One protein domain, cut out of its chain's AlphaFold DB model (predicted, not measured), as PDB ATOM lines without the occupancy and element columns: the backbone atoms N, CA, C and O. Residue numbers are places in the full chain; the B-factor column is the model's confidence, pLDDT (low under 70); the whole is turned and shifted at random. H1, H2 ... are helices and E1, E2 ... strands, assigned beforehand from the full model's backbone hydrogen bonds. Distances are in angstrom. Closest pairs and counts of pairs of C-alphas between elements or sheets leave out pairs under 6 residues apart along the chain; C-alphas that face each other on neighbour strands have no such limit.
ATOM      1  N   ALA A 136     200.654 187.671 207.969       86.50
ATOM      2  CA  ALA A 136     202.025 187.629 207.486       86.50
ATOM      3  C   ALA A 136     202.083 186.844 206.175       86.50
ATOM      4  O   ALA A 136     201.839 185.638 206.142       86.50
ATOM      5  N   LEU A 137     202.425 187.526 205.088       80.75
ATOM      6  CA  LEU A 137     202.674 186.892 203.797       80.75
ATOM      7  C   LEU A 137     204.096 186.317 203.789       80.75
ATOM      8  O   LEU A 137     205.028 186.942 204.302       80.75
ATOM      9  N   SER A 138     204.275 185.117 203.234       62.78
ATOM     10  CA  SER A 138     205.575 184.448 203.159       62.78
ATOM     11  C   SER A 138     206.521 185.187 202.200       62.78
ATOM     12  O   SER A 138     206.619 184.831 201.031       62.78
ATOM     13  N   GLN A 139     207.209 186.210 202.717       51.41
ATOM     14  CA  GLN A 139     208.168 187.077 202.019       51.41
ATOM     15  C   GLN A 139     207.566 187.895 200.870       51.41
ATOM     16  O   GLN A 139     206.484 187.607 200.377       51.41
ATOM     17  N   GLU A 140     208.253 188.982 200.504       45.38
ATOM     18  CA  GLU A 140     207.922 189.888 199.402       45.38
ATOM     19  C   GLU A 140     207.402 189.119 198.184       45.38
ATOM     20  O   GLU A 140     208.188 188.651 197.359       45.38
ATOM     21  N   VAL A 141     206.083 188.979 198.043       45.78
ATOM     22  CA  VAL A 141     205.540 188.358 196.844       45.78
ATOM     23  C   VAL A 141     205.649 189.383 195.732       45.78
ATOM     24  O   VAL A 141     204.717 190.114 195.401       45.78
ATOM     25  N   ARG A 142     206.832 189.427 195.124       45.28
ATOM     26  CA  ARG A 142     207.004 189.866 193.752       45.28
ATOM     27  C   ARG A 142     206.377 188.773 192.906       45.28
ATOM     28  O   ARG A 142     207.058 187.873 192.439       45.28
ATOM     29  N   ILE A 143     205.057 188.851 192.756       49.88
ATOM     30  CA  ILE A 143     204.203 187.885 192.048       49.88
ATOM     31  C   ILE A 143     204.751 187.520 190.642       49.88
ATOM     32  O   ILE A 143     204.363 186.498 190.084       49.88
ATOM     33  N   VAL A 144     205.681 188.299 190.064       49.41
ATOM     34  CA  VAL A 144     206.024 188.212 188.637       49.41
ATOM     35  C   VAL A 144     207.525 188.175 188.298       49.41
ATOM     36  O   VAL A 144     207.832 187.909 187.140       49.41
ATOM     37  N   GLU A 145     208.484 188.370 189.219       44.09
ATOM     38  CA  GLU A 145     209.909 188.420 188.795       44.09
ATOM     39  C   GLU A 145     210.421 187.100 188.175       44.09
ATOM     40  O   GLU A 145     211.255 187.156 187.274       44.09
ATOM     41  N   ASP A 146     209.839 185.948 188.537       43.53
ATOM     42  CA  ASP A 146     210.283 184.621 188.075       43.53
ATOM     43  C   ASP A 146     209.202 183.780 187.364       43.53
ATOM     44  O   ASP A 146     209.386 182.579 187.169       43.53
ATOM     45  N   CYS A 147     208.067 184.360 186.946       45.81
ATOM     46  CA  CYS A 147     207.034 183.571 186.259       45.81
ATOM     47  C   CYS A 147     207.539 183.072 184.884       45.81
ATOM     48  O   CYS A 147     207.738 183.888 183.972       45.81
ATOM     49  N   PRO A 148     207.705 181.747 184.673       51.25
ATOM     50  CA  PRO A 148     208.029 181.219 183.360       51.25
ATOM     51  C   PRO A 148     206.850 181.484 182.428       51.25
ATOM     52  O   PRO A 148     205.699 181.262 182.794       51.25
ATOM     53  N   ARG A 149     207.113 181.952 181.205       56.81
ATOM     54  CA  ARG A 149     206.045 182.052 180.205       56.81
ATOM     55  C   ARG A 149     205.519 180.643 179.887       56.81
ATOM     56  O   ARG A 149     206.340 179.756 179.645       56.81
ATOM     57  N   PRO A 150     204.192 180.447 179.806       59.28
ATOM     58  CA  PRO A 150     203.129 181.464 179.835       59.28
ATOM     59  C   PRO A 150     202.784 181.970 181.247       59.28
ATOM     60  O   PRO A 150     202.825 181.206 182.203       59.28
ATOM     61  N   ILE A 151     202.398 183.251 181.350       61.19
ATOM     62  CA  ILE A 151     201.892 183.837 182.605       61.19
ATOM     63  C   ILE A 151     200.707 182.977 183.075       61.19
ATOM     64  O   ILE A 151     199.785 182.753 182.282       61.19
ATOM     65  N   PRO A 152     200.732 182.452 184.310       65.31
ATOM     66  CA  PRO A 152     199.664 181.594 184.794       65.31
ATOM     67  C   PRO A 152     198.370 182.399 184.937       65.31
ATOM     68  O   PRO A 152     198.390 183.569 185.298       65.31
ATOM     69  N   SER A 153     197.222 181.769 184.693       71.94
ATOM     70  CA  SER A 153     195.918 182.415 184.904       71.94
ATOM     71  C   SER A 153     195.575 182.608 186.385       71.94
ATOM     72  O   SER A 153     194.615 183.309 186.697       71.94
ATOM     73  N   ARG A 154     196.336 181.976 187.291       75.88
ATOM     74  CA  ARG A 154     196.159 182.040 188.743       75.88
ATOM     75  C   ARG A 154     197.490 182.006 189.478       75.88
ATOM     76  O   ARG A 154     198.395 181.286 189.061       75.88
ATOM     77  N   ILE A 155     197.572 182.709 190.602       77.69
ATOM     78  CA  ILE A 155     198.705 182.638 191.531       77.69
ATOM     79  C   ILE A 155     198.182 182.419 192.941       77.69
ATOM     80  O   ILE A 155     197.234 183.078 193.360       77.69
ATOM     81  N   SER A 156     198.828 181.508 193.666       82.25
ATOM     82  CA  SER A 156     198.520 181.211 195.060       82.25
ATOM     83  C   SER A 156     199.688 181.613 195.957       82.25
ATOM     84  O   SER A 156     200.838 181.290 195.661       82.25
ATOM     85  N   VAL A 157     199.391 182.305 197.054       81.38
ATOM     86  CA  VAL A 157     200.361 182.741 198.067       81.38
ATOM     87  C   VAL A 157     199.950 182.171 199.408       81.38
ATOM     88  O   VAL A 157     198.786 182.267 199.798       81.38
ATOM     89  N   GLN A 158     200.919 181.617 200.131       86.56
ATOM     90  CA  GLN A 158     200.709 181.227 201.514       86.56
ATOM     91  C   GLN A 158     200.820 182.433 202.442       86.56
ATOM     92  O   GLN A 158     201.673 183.309 202.286       86.56
ATOM     93  N   PHE A 159     199.961 182.446 203.446       88.06
ATOM     94  CA  PHE A 159     200.005 183.415 204.521       88.06
ATOM     95  C   PHE A 159     199.879 182.709 205.861       88.06
ATOM     96  O   PHE A 159     199.370 181.593 205.950       88.06
ATOM     97  N   CYS A 160     200.329 183.377 206.910       89.12
ATOM     98  CA  CYS A 160     200.277 182.882 208.273       89.12
ATOM     99  C   CYS A 160     199.624 183.929 209.172       89.12
ATOM    100  O   CYS A 160     199.875 185.123 209.007       89.12
ATOM    101  N   ASN A 161     198.860 183.490 210.172       91.81
ATOM    102  CA  ASN A 161     198.424 184.383 211.242       91.81
ATOM    103  C   ASN A 161     199.540 184.528 212.296       91.81
ATOM    104  O   ASN A 161     199.728 183.666 213.160       91.81
ATOM    105  N   TRP A 162     200.301 185.619 212.225       89.31
ATOM    106  CA  TRP A 162     201.340 185.975 213.204       89.31
ATOM    107  C   TRP A 162     200.788 186.688 214.442       89.31
ATOM    108  O   TRP A 162     201.536 187.007 215.364       89.31
ATOM    109  N   GLY A 163     199.478 186.916 214.476       91.19
ATOM    110  CA  GLY A 163     198.805 187.623 215.544       91.19
ATOM    111  C   GLY A 163     198.575 186.783 216.796       91.19
ATOM    112  O   GLY A 163     198.895 185.593 216.864       91.19
ATOM    113  N   THR A 164     197.978 187.441 217.785       92.44
ATOM    114  CA  THR A 164     197.500 186.874 219.052       92.44
ATOM    115  C   THR A 164     195.999 186.573 219.048       92.44
ATOM    116  O   THR A 164     195.510 185.983 220.003       92.44
ATOM    117  N   GLY A 165     195.265 186.966 218.000       93.44
ATOM    118  CA  GLY A 165     193.834 186.684 217.822       93.44
ATOM    119  C   GLY A 165     193.531 186.033 216.472       93.44
ATOM    120  O   GLY A 165     194.384 186.020 215.581       93.44
ATOM    121  N   THR A 166     192.323 185.492 216.309       95.38
ATOM    122  CA  THR A 166     191.865 184.859 215.064       95.38
ATOM    123  C   THR A 166     191.832 185.865 213.909       95.38
ATOM    124  O   THR A 166     191.195 186.918 213.995       95.38
ATOM    125  N   LEU A 167     192.503 185.525 212.810       94.62
ATOM    126  CA  LEU A 167     192.482 186.285 211.564       94.62
ATOM    127  C   LEU A 167     191.275 185.841 210.733       94.62
ATOM    128  O   LEU A 167     191.148 184.656 210.438       94.62
ATOM    129  N   SER A 168     190.423 186.786 210.351       95.06
ATOM    130  CA  SER A 168     189.304 186.586 209.426       95.06
ATOM    131  C   SER A 168     189.535 187.423 208.175       95.06
ATOM    132  O   SER A 168     189.814 188.622 208.274       95.06
ATOM    133  N   ILE A 169     189.428 186.803 207.005       91.12
ATOM    134  CA  ILE A 169     189.564 187.461 205.705       91.12
ATOM    135  C   ILE A 169     188.179 187.550 205.070       91.12
ATOM    136  O   ILE A 169     187.753 186.672 204.325       91.12
ATOM    137  N   ASP A 170     187.491 188.647 205.370       75.75
ATOM    138  CA  ASP A 170     186.133 188.931 204.908       75.75
ATOM    139  C   ASP A 170     186.177 189.733 203.598       75.75
ATOM    140  O   ASP A 170     185.714 190.875 203.503       75.75
ATOM    141  N   GLN A 171     186.814 189.162 202.575       71.31
ATOM    142  CA  GLN A 171     186.834 189.772 201.254       71.31
ATOM    143  C   GLN A 171     185.681 189.234 200.413       71.31
ATOM    144  O   GLN A 171     185.773 188.162 199.820       71.31
ATOM    145  N   ASP A 172     184.612 190.024 200.316       61.38
ATOM    146  CA  ASP A 172     183.581 189.784 199.314       61.38
ATOM    147  C   ASP A 172     184.204 189.794 197.915       61.38
ATOM    148  O   ASP A 172     185.044 190.645 197.586       61.38
ATOM    149  N   ASN A 173     183.750 188.862 197.081       55.81
ATOM    150  CA  ASN A 173     184.028 188.875 195.656       55.81
ATOM    151  C   ASN A 173     183.297 190.097 195.073       55.81
ATOM    152  O   ASN A 173     182.099 190.032 194.806       55.81
ATOM    153  N   ASP A 174     183.977 191.242 194.995       52.56
ATOM    154  CA  ASP A 174     183.416 192.487 194.472       52.56
ATOM    155  C   ASP A 174     183.646 192.540 192.954       52.56
ATOM    156  O   ASP A 174     184.750 192.879 192.515       52.56
ATOM    157  N   PRO A 175     182.629 192.236 192.124       49.47
ATOM    158  CA  PRO A 175     182.762 192.286 190.670       49.47
ATOM    159  C   PRO A 175     183.010 193.710 190.142       49.47
ATOM    160  O   PRO A 175     183.360 193.870 188.973       49.47
ATOM    161  N   GLY A 176     182.821 194.747 190.973       44.12
ATOM    162  CA  GLY A 176     183.147 196.140 190.670       44.12
ATOM    163  C   GLY A 176     184.636 196.470 190.805       44.12
ATOM    164  O   GLY A 176     185.098 197.436 190.196       44.12
ATOM    165  N   VAL A 177     185.414 195.639 191.511       50.75
ATOM    166  CA  VAL A 177     186.887 195.654 191.483       50.75
ATOM    167  C   VAL A 177     187.349 194.822 190.282       50.75
ATOM    168  O   VAL A 177     188.066 193.833 190.398       50.75
ATOM    169  N   ALA A 178     186.894 195.210 189.091       45.12
ATOM    170  CA  ALA A 178     187.397 194.671 187.838       45.12
ATOM    171  C   ALA A 178     188.825 195.201 187.625       45.12
ATOM    172  O   ALA A 178     189.028 196.305 187.124       45.12
ATOM    173  N   GLY A 179     189.814 194.431 188.077       51.00
ATOM    174  CA  GLY A 179     191.239 194.700 187.902       51.00
ATOM    175  C   GLY A 179     191.976 193.476 187.359       51.00
ATOM    176  O   GLY A 179     191.425 192.381 187.298       51.00
ATOM    177  N   GLU A 180     193.241 193.648 186.972       60.84
ATOM    178  CA  GLU A 180     194.082 192.560 186.442       60.84
ATOM    179  C   GLU A 180     194.386 191.452 187.452       60.84
ATOM    180  O   GLU A 180     194.844 190.387 187.066       60.84
ATOM    181  N   TYR A 181     194.149 191.687 188.737       65.56
ATOM    182  CA  TYR A 181     194.267 190.674 189.772       65.56
ATOM    183  C   TYR A 181     192.950 190.661 190.538       65.56
ATOM    184  O   TYR A 181     192.425 191.715 190.886       65.56
ATOM    185  N   MET A 182     192.387 189.494 190.800       74.38
ATOM    186  CA  MET A 182     191.166 189.371 191.594       74.38
ATOM    187  C   MET A 182     191.373 188.247 192.588       74.38
ATOM    188  O   MET A 182     191.669 187.132 192.166       74.38
ATOM    189  N   LEU A 183     191.256 188.537 193.888       79.00
ATOM    190  CA  LEU A 183     191.296 187.491 194.907       79.00
ATOM    191  C   LEU A 183     190.077 186.589 194.689       79.00
ATOM    192  O   LEU A 183     188.946 186.998 194.924       79.00
ATOM    193  N   GLU A 184     190.321 185.397 194.160       80.25
ATOM    194  CA  GLU A 184     189.299 184.434 193.748       80.25
ATOM    195  C   GLU A 184     188.935 183.504 194.902       80.25
ATOM    196  O   GLU A 184     187.780 183.103 195.032       80.25
ATOM    197  N   ASN A 185     189.924 183.146 195.725       86.19
ATOM    198  CA  ASN A 185     189.734 182.201 196.812       86.19
ATOM    199  C   ASN A 185     190.643 182.499 198.007       86.19
ATOM    200  O   ASN A 185     191.805 182.883 197.844       86.19
ATOM    201  N   VAL A 186     190.114 182.229 199.197       89.50
ATOM    202  CA  VAL A 186     190.831 182.220 200.471       89.50
ATOM    203  C   VAL A 186     190.539 180.887 201.141       89.50
ATOM    204  O   VAL A 186     189.375 180.531 201.299       89.50
ATOM    205  N   ASP A 187     191.579 180.142 201.507       90.69
ATOM    206  CA  ASP A 187     191.411 178.841 202.150       90.69
ATOM    207  C   ASP A 187     192.457 178.596 203.253       90.69
ATOM    208  O   ASP A 187     193.653 178.503 202.946       90.69
ATOM    209  N   PRO A 188     192.044 178.462 204.524       93.62
ATOM    210  CA  PRO A 188     190.731 178.844 205.063       93.62
ATOM    211  C   PRO A 188     190.610 180.372 205.238       93.62
ATOM    212  O   PRO A 188     191.607 181.090 205.301       93.62
ATOM    213  N   ASP A 189     189.377 180.872 205.333       91.19
ATOM    214  CA  ASP A 189     189.039 182.294 205.521       91.19
ATOM    215  C   ASP A 189     189.123 182.764 206.984       91.19
ATOM    216  O   ASP A 189     189.241 183.962 207.248       91.19
ATOM    217  N   ARG A 190     189.116 181.826 207.937       95.62
ATOM    218  CA  ARG A 190     189.319 182.067 209.370       95.62
ATOM    219  C   ARG A 190     190.452 181.208 209.909       95.62
ATOM    220  O   ARG A 190     190.434 179.984 209.784       95.62
ATOM    221  N   ILE A 191     191.437 181.858 210.522       93.94
ATOM    222  CA  ILE A 191     192.701 181.236 210.911       93.94
ATOM    223  C   ILE A 191     193.063 181.605 212.336       93.94
ATOM    224  O   ILE A 191     193.342 182.766 212.649       93.94
ATOM    225  N   GLU A 192     193.121 180.590 213.193       94.25
ATOM    226  CA  GLU A 192     193.631 180.754 214.548       94.25
ATOM    227  C   GLU A 192     195.102 181.178 214.543       94.25
ATOM    228  O   GLU A 192     195.823 180.915 213.575       94.25
ATOM    229  N   PRO A 193     195.574 181.840 215.608       92.00
ATOM    230  CA  PRO A 193     196.975 182.198 215.760       92.00
ATOM    231  C   PRO A 193     197.915 181.047 215.332       92.00
ATOM    232  O   PRO A 193     197.913 179.960 215.898       92.00
ATOM    233  N   GLY A 194     198.750 181.287 214.316       85.19
ATOM    234  CA  GLY A 194     199.778 180.349 213.849       85.19
ATOM    235  C   GLY A 194     199.325 179.349 212.820       85.19
ATOM    236  O   GLY A 194     200.157 178.606 212.297       85.19
ATOM    237  N   GLY A 195     198.039 179.367 212.491       89.19
ATOM    238  CA  GLY A 195     197.551 178.706 211.305       89.19
ATOM    239  C   GLY A 195     198.114 179.344 210.037       89.19
ATOM    240  O   GLY A 195     198.552 180.503 210.008       89.19
ATOM    241  N   VAL A 196     198.102 178.535 208.987       90.12
ATOM    242  CA  VAL A 196     198.562 178.873 207.645       90.12
ATOM    243  C   VAL A 196     197.365 178.759 206.718       90.12
ATOM    244  O   VAL A 196     196.588 177.811 206.832       90.12
ATOM    245  N   GLY A 197     197.231 179.710 205.807       90.94
ATOM    246  CA  GLY A 197     196.231 179.687 204.754       90.94
ATOM    247  C   GLY A 197     196.839 179.983 203.397       90.94
ATOM    248  O   GLY A 197     198.033 180.264 203.262       90.94
ATOM    249  N   THR A 198     195.993 179.911 202.379       90.75
ATOM    250  CA  THR A 198     196.343 180.203 200.995       90.75
ATOM    251  C   THR A 198     195.373 181.224 200.418       90.75
ATOM    252  O   THR A 198     194.158 181.055 200.474       90.75
ATOM    253  N   LEU A 199     195.925 182.274 199.824       87.19
ATOM    254  CA  LEU A 199     195.204 183.246 199.010       87.19
ATOM    255  C   LEU A 199     195.446 182.909 197.543       87.19
ATOM    256  O   LEU A 199     196.587 182.661 197.164       87.19
ATOM    257  N   THR A 200     194.404 182.889 196.718       84.81
ATOM    258  CA  THR A 200     194.522 182.635 195.276       84.81
ATOM    259  C   THR A 200     193.923 183.781 194.486       84.81
ATOM    260  O   THR A 200     192.746 184.093 194.647       84.81
ATOM    261  N   TRP A 201     194.722 184.379 193.604       80.56
ATOM    262  CA  TRP A 201     194.284 185.418 192.679       80.56
ATOM    263  C   TRP A 201     194.148 184.868 191.271       80.56
ATOM    264  O   TRP A 201     195.042 184.169 190.796       80.56
ATOM    265  N   ALA A 202     193.081 185.257 190.583       77.81
ATOM    266  CA  ALA A 202     192.984 185.174 189.134       77.81
ATOM    267  C   ALA A 202     193.722 186.360 188.492       77.81
ATOM    268  O   ALA A 202     193.640 187.478 189.005       77.81
ATOM    269  N   ILE A 203     194.417 186.118 187.375       73.44
ATOM    270  CA  ILE A 203     195.136 187.144 186.607       73.44
ATOM    271  C   ILE A 203     194.390 187.431 185.299       73.44
ATOM    272  O   ILE A 203     194.200 186.540 184.469       73.44
ATOM    273  N   GLY A 204     193.971 188.681 185.118       64.75
ATOM    274  CA  GLY A 204     193.401 189.218 183.889       64.75
ATOM    275  C   GLY A 204     194.465 189.432 182.811       64.75
ATOM    276  O   GLY A 204     195.630 189.685 183.096       64.75
ATOM    277  N   THR A 205     194.069 189.310 181.546       55.28
ATOM    278  CA  THR A 205     194.999 189.311 180.405       55.28
ATOM    279  C   THR A 205     195.304 190.696 179.827       55.28
ATOM    280  O   THR A 205     196.216 190.803 179.011       55.28
ATOM    281  N   GLU A 206     194.556 191.741 180.205       53.34
ATOM    282  CA  GLU A 206     194.674 193.091 179.633       53.34
ATOM    283  C   GLU A 206     194.344 194.188 180.665       53.34
ATOM    284  O   GLU A 206     193.181 194.403 181.002       53.34
ATOM    285  N   GLY A 207     195.348 194.923 181.143       46.47
ATOM    286  CA  GLY A 207     195.174 196.093 182.005       46.47
ATOM    287  C   GLY A 207     196.495 196.777 182.390       46.47
ATOM    288  O   GLY A 207     197.568 196.473 181.867       46.47
ATOM    289  N   ASP A 208     196.404 197.799 183.243       47.44
ATOM    290  CA  ASP A 208     197.552 198.595 183.684       47.44
ATOM    291  C   ASP A 208     198.090 198.064 185.016       47.44
ATOM    292  O   ASP A 208     197.403 198.022 186.038       47.44
ATOM    293  N   THR A 209     199.362 197.691 185.003       50.25
ATOM    294  CA  THR A 209     199.920 196.679 185.896       50.25
ATOM    295  C   THR A 209     200.397 197.208 187.251       50.25
ATOM    296  O   THR A 209     201.252 196.616 187.902       50.25
ATOM    297  N   SER A 210     199.899 198.366 187.683       49.53
ATOM    298  CA  SER A 210     200.395 199.071 188.877       49.53
ATOM    299  C   SER A 210     199.399 199.137 190.038       49.53
ATOM    300  O   SER A 210     199.629 199.853 191.019       49.53
ATOM    301  N   THR A 211     198.291 198.395 189.971       57.00
ATOM    302  CA  THR A 211     197.236 198.498 190.982       57.00
ATOM    303  C   THR A 211     197.631 197.783 192.274       57.00
ATOM    304  O   THR A 211     197.791 196.567 192.329       57.00
ATOM    305  N   ARG A 212     197.781 198.564 193.348       63.75
ATOM    306  CA  ARG A 212     197.918 198.043 194.713       63.75
ATOM    307  C   ARG A 212     196.613 197.370 195.126       63.75
ATOM    308  O   ARG A 212     195.549 197.944 194.903       63.75
ATOM    309  N   GLN A 213     196.709 196.206 195.761       72.56
ATOM    310  CA  GLN A 213     195.556 195.524 196.341       72.56
ATOM    311  C   GLN A 213     195.684 195.470 197.851       72.56
ATOM    312  O   GLN A 213     196.765 195.234 198.379       72.56
ATOM    313  N   THR A 214     194.569 195.680 198.531       76.44
ATOM    314  CA  THR A 214     194.477 195.564 199.981       76.44
ATOM    315  C   THR A 214     193.585 194.375 200.283       76.44
ATOM    316  O   THR A 214     192.442 194.341 199.826       76.44
ATOM    317  N   ILE A 215     194.106 193.402 201.026       83.56
ATOM    318  CA  ILE A 215     193.306 192.289 201.540       83.56
ATOM    319  C   ILE A 215     192.327 192.862 202.565       83.56
ATOM    320  O   ILE A 215     192.740 193.535 203.509       83.56
ATOM    321  N   LYS A 216     191.031 192.603 202.396       86.75
ATOM    322  CA  LYS A 216     190.040 192.955 203.419       86.75
ATOM    323  C   LYS A 216     190.065 191.885 204.508       86.75
ATOM    324  O   LYS A 216     189.633 190.759 204.280       86.75
ATOM    325  N   CYS A 217     190.600 192.224 205.671       89.94
ATOM    326  CA  CYS A 217     190.624 191.349 206.838       89.94
ATOM    327  C   CYS A 217     190.522 192.168 208.130       89.94
ATOM    328  O   CYS A 217     190.524 193.400 208.102       89.94
ATOM    329  N   ASN A 218     190.430 191.480 209.265       91.75
ATOM    330  CA  ASN A 218     190.375 192.101 210.588       91.75
ATOM    331  C   ASN A 218     191.759 192.461 211.179       91.75
ATOM    332  O   ASN A 218     191.830 192.778 212.367       91.75
ATOM    333  N   ASP A 219     192.842 192.429 210.388       88.62
ATOM    334  CA  ASP A 219     194.152 192.963 210.793       88.62
ATOM    335  C   ASP A 219     194.055 194.495 210.949       88.62
ATOM    336  O   ASP A 219     193.744 195.192 209.977       88.62
ATOM    337  N   PRO A 220     194.282 195.049 212.154       83.38
ATOM    338  CA  PRO A 220     194.160 196.485 212.387       83.38
ATOM    339  C   PRO A 220     195.260 197.306 211.696       83.38
ATOM    340  O   PRO A 220     195.088 198.517 211.532       83.38
ATOM    341  N   ASP A 221     196.375 196.689 211.294       81.81
ATOM    342  CA  ASP A 221     197.448 197.367 210.572       81.81
ATOM    343  C   ASP A 221     197.331 197.124 209.061       81.81
ATOM    344  O   ASP A 221     197.748 196.114 208.490       81.81
ATOM    345  N   THR A 222     196.800 198.136 208.377       77.19
ATOM    346  CA  THR A 222     196.620 198.111 206.918       77.19
ATOM    347  C   THR A 222     197.920 197.909 206.130       77.19
ATOM    348  O   THR A 222     197.862 197.492 204.971       77.19
ATOM    349  N   SER A 223     199.097 198.157 206.717       78.00
ATOM    350  CA  SER A 223     200.377 197.928 206.039       78.00
ATOM    351  C   SER A 223     200.667 196.441 205.807       78.00
ATOM    352  O   SER A 223     201.290 196.106 204.798       78.00
ATOM    353  N   HIS A 224     200.149 195.552 206.662       79.44
ATOM    354  CA  HIS A 224     200.268 194.096 206.514       79.44
ATOM    355  C   HIS A 224     199.398 193.546 205.383       79.44
ATOM    356  O   HIS A 224     199.734 192.565 204.726       79.44
ATOM    357  N   THR A 225     198.272 194.211 205.138       77.25
ATOM    358  CA  THR A 225     197.261 193.787 204.161       77.25
ATOM    359  C   THR A 225     197.580 194.216 202.728       77.25
ATOM    360  O   THR A 225     196.876 193.838 201.789       77.25
ATOM    361  N   LEU A 226     198.622 195.035 202.543       74.06
ATOM    362  CA  LEU A 226     198.971 195.614 201.256       74.06
ATOM    363  C   LEU A 226     199.777 194.629 200.404       74.06
ATOM    364  O   LEU A 226     200.941 194.344 200.680       74.06
ATOM    365  N   ILE A 227     199.200 194.227 199.279       70.88
ATOM    366  CA  ILE A 227     199.886 193.481 198.233       70.88
ATOM    367  C   ILE A 227     200.262 194.426 197.102       70.88
ATOM    368  O   ILE A 227     199.467 195.234 196.607       70.88
ATOM    369  N   ARG A 228     201.510 194.291 196.661       61.50
ATOM    370  CA  ARG A 228     202.000 194.892 195.428       61.50
ATOM    371  C   ARG A 228     202.259 193.765 194.442       61.50
ATOM    372  O   ARG A 228     203.326 193.159 194.517       61.50
ATOM    373  N   PRO A 229     201.324 193.481 193.523       55.38
ATOM    374  CA  PRO A 229     201.658 192.676 192.364       55.38
ATOM    375  C   PRO A 229     202.814 193.394 191.661       55.38
ATOM    376  O   PRO A 229     202.670 194.535 191.221       55.38
ATOM    377  N   ALA A 230     204.004 192.795 191.666       47.16
ATOM    378  CA  ALA A 230     205.100 193.327 190.875       47.16
ATOM    379  C   ALA A 230     204.686 193.208 189.415       47.16
ATOM    380  O   ALA A 230     204.227 192.154 188.989       47.16
ATOM    381  N   ALA A 231     204.865 194.267 188.647       44.94
ATOM    382  CA  ALA A 231     204.698 194.186 187.223       44.94
ATOM    383  C   ALA A 231     205.835 194.883 186.531       44.94
ATOM    384  O   ALA A 231     206.105 196.047 186.818       44.94
ATOM    385  N   ASP A 232     206.406 194.193 185.553       39.34
ATOM    386  CA  ASP A 232     206.855 194.902 184.376       39.34
ATOM    387  C   ASP A 232     206.917 193.983 183.147       39.34
ATOM    388  O   ASP A 232     207.927 193.356 182.825       39.34
ATOM    389  N   SER A 233     205.804 193.899 182.415       40.56
ATOM    390  CA  SER A 233     205.798 193.304 181.076       40.56
ATOM    391  C   SER A 233     206.563 194.171 180.057       40.56
ATOM    392  O   SER A 233     206.963 193.659 179.005       40.56
ATOM    393  N   ARG A 234     206.835 195.455 180.360       40.53
ATOM    394  CA  ARG A 234     207.551 196.386 179.471       40.53
ATOM    395  C   ARG A 234     209.073 196.272 179.617       40.53
ATOM    396  O   ARG A 234     209.766 196.336 178.603       40.53
ATOM    397  N   TYR A 235     209.600 195.950 180.802       38.75
ATOM    398  CA  TYR A 235     211.047 195.706 180.994       38.75
ATOM    399  C   TYR A 235     211.590 194.483 180.229       38.75
ATOM    400  O   TYR A 235     212.770 194.439 179.871       38.75
ATOM    401  N   LEU A 236     210.744 193.492 179.928       38.06
ATOM    402  CA  LEU A 236     211.144 192.315 179.144       38.06
ATOM    403  C   LEU A 236     211.120 192.561 177.627       38.06
ATOM    404  O   LEU A 236     211.873 191.922 176.890       38.06
ATOM    405  N   LEU A 237     210.295 193.495 177.144       38.53
ATOM    406  CA  LEU A 237     210.225 193.830 175.719       38.53
ATOM    407  C   LEU A 237     211.386 194.733 175.270       38.53
ATOM    408  O   LEU A 237     211.870 194.555 174.152       38.53
TER     409      LEU A 237
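Overview. This is residues 136 to 237 of the 246 residues of an uncharacterized protein of Nocardia gamkensis (UniProt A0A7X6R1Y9). Little regular structure: a strongly twisted sheet of three strands makes one wall of an elongated body, with long loops, among them residues 209 to 229, over one face and short H1 at one far end. The 102 printed residues hold E1, E2, E3 and H1 in that order, 28 of them in named elements, mostly strand. The sheet runs E1, E3, E2, antiparallel; the whole is compact, radius of gyration of the C-alphas 14.0 A, spans 46 by 28 by 21 A.

Arrangement. Inner strand E3, residues 196 to 203, is antiparallel to E1, residues 154 to 161, at 154 degrees; N 157 and O 199 are 2.8 A apart. E2, residues 181 to 187, forms a hairpin with E3, with N 184 and O 200 at 2.8 A. H1, residues 233 to 237, is not on the sheet; 0 of 1 O i to N i+4 and 1 of 2 O i to N i+3 pairs are within hydrogen-bond range.

Along the chain. E1 spans 22.7 A from C-alpha 154 at (196.159, 182.040, 188.743), E3 22.9 A, E2 17.4 A. H1 spans 7.0 A, ending at C-alpha 237, (210.225, 193.830, 175.719).

Size, cuts and confidence. The farthest C-alphas, Gly 165 and Leu 237, are 45.7 A apart. The printed part has no cut; links E1 to E2 and E3 to H1 are long. pLDDT is under 70 at residues 138 to 152, 172 to 181, 204 to 212 and 228 to 237.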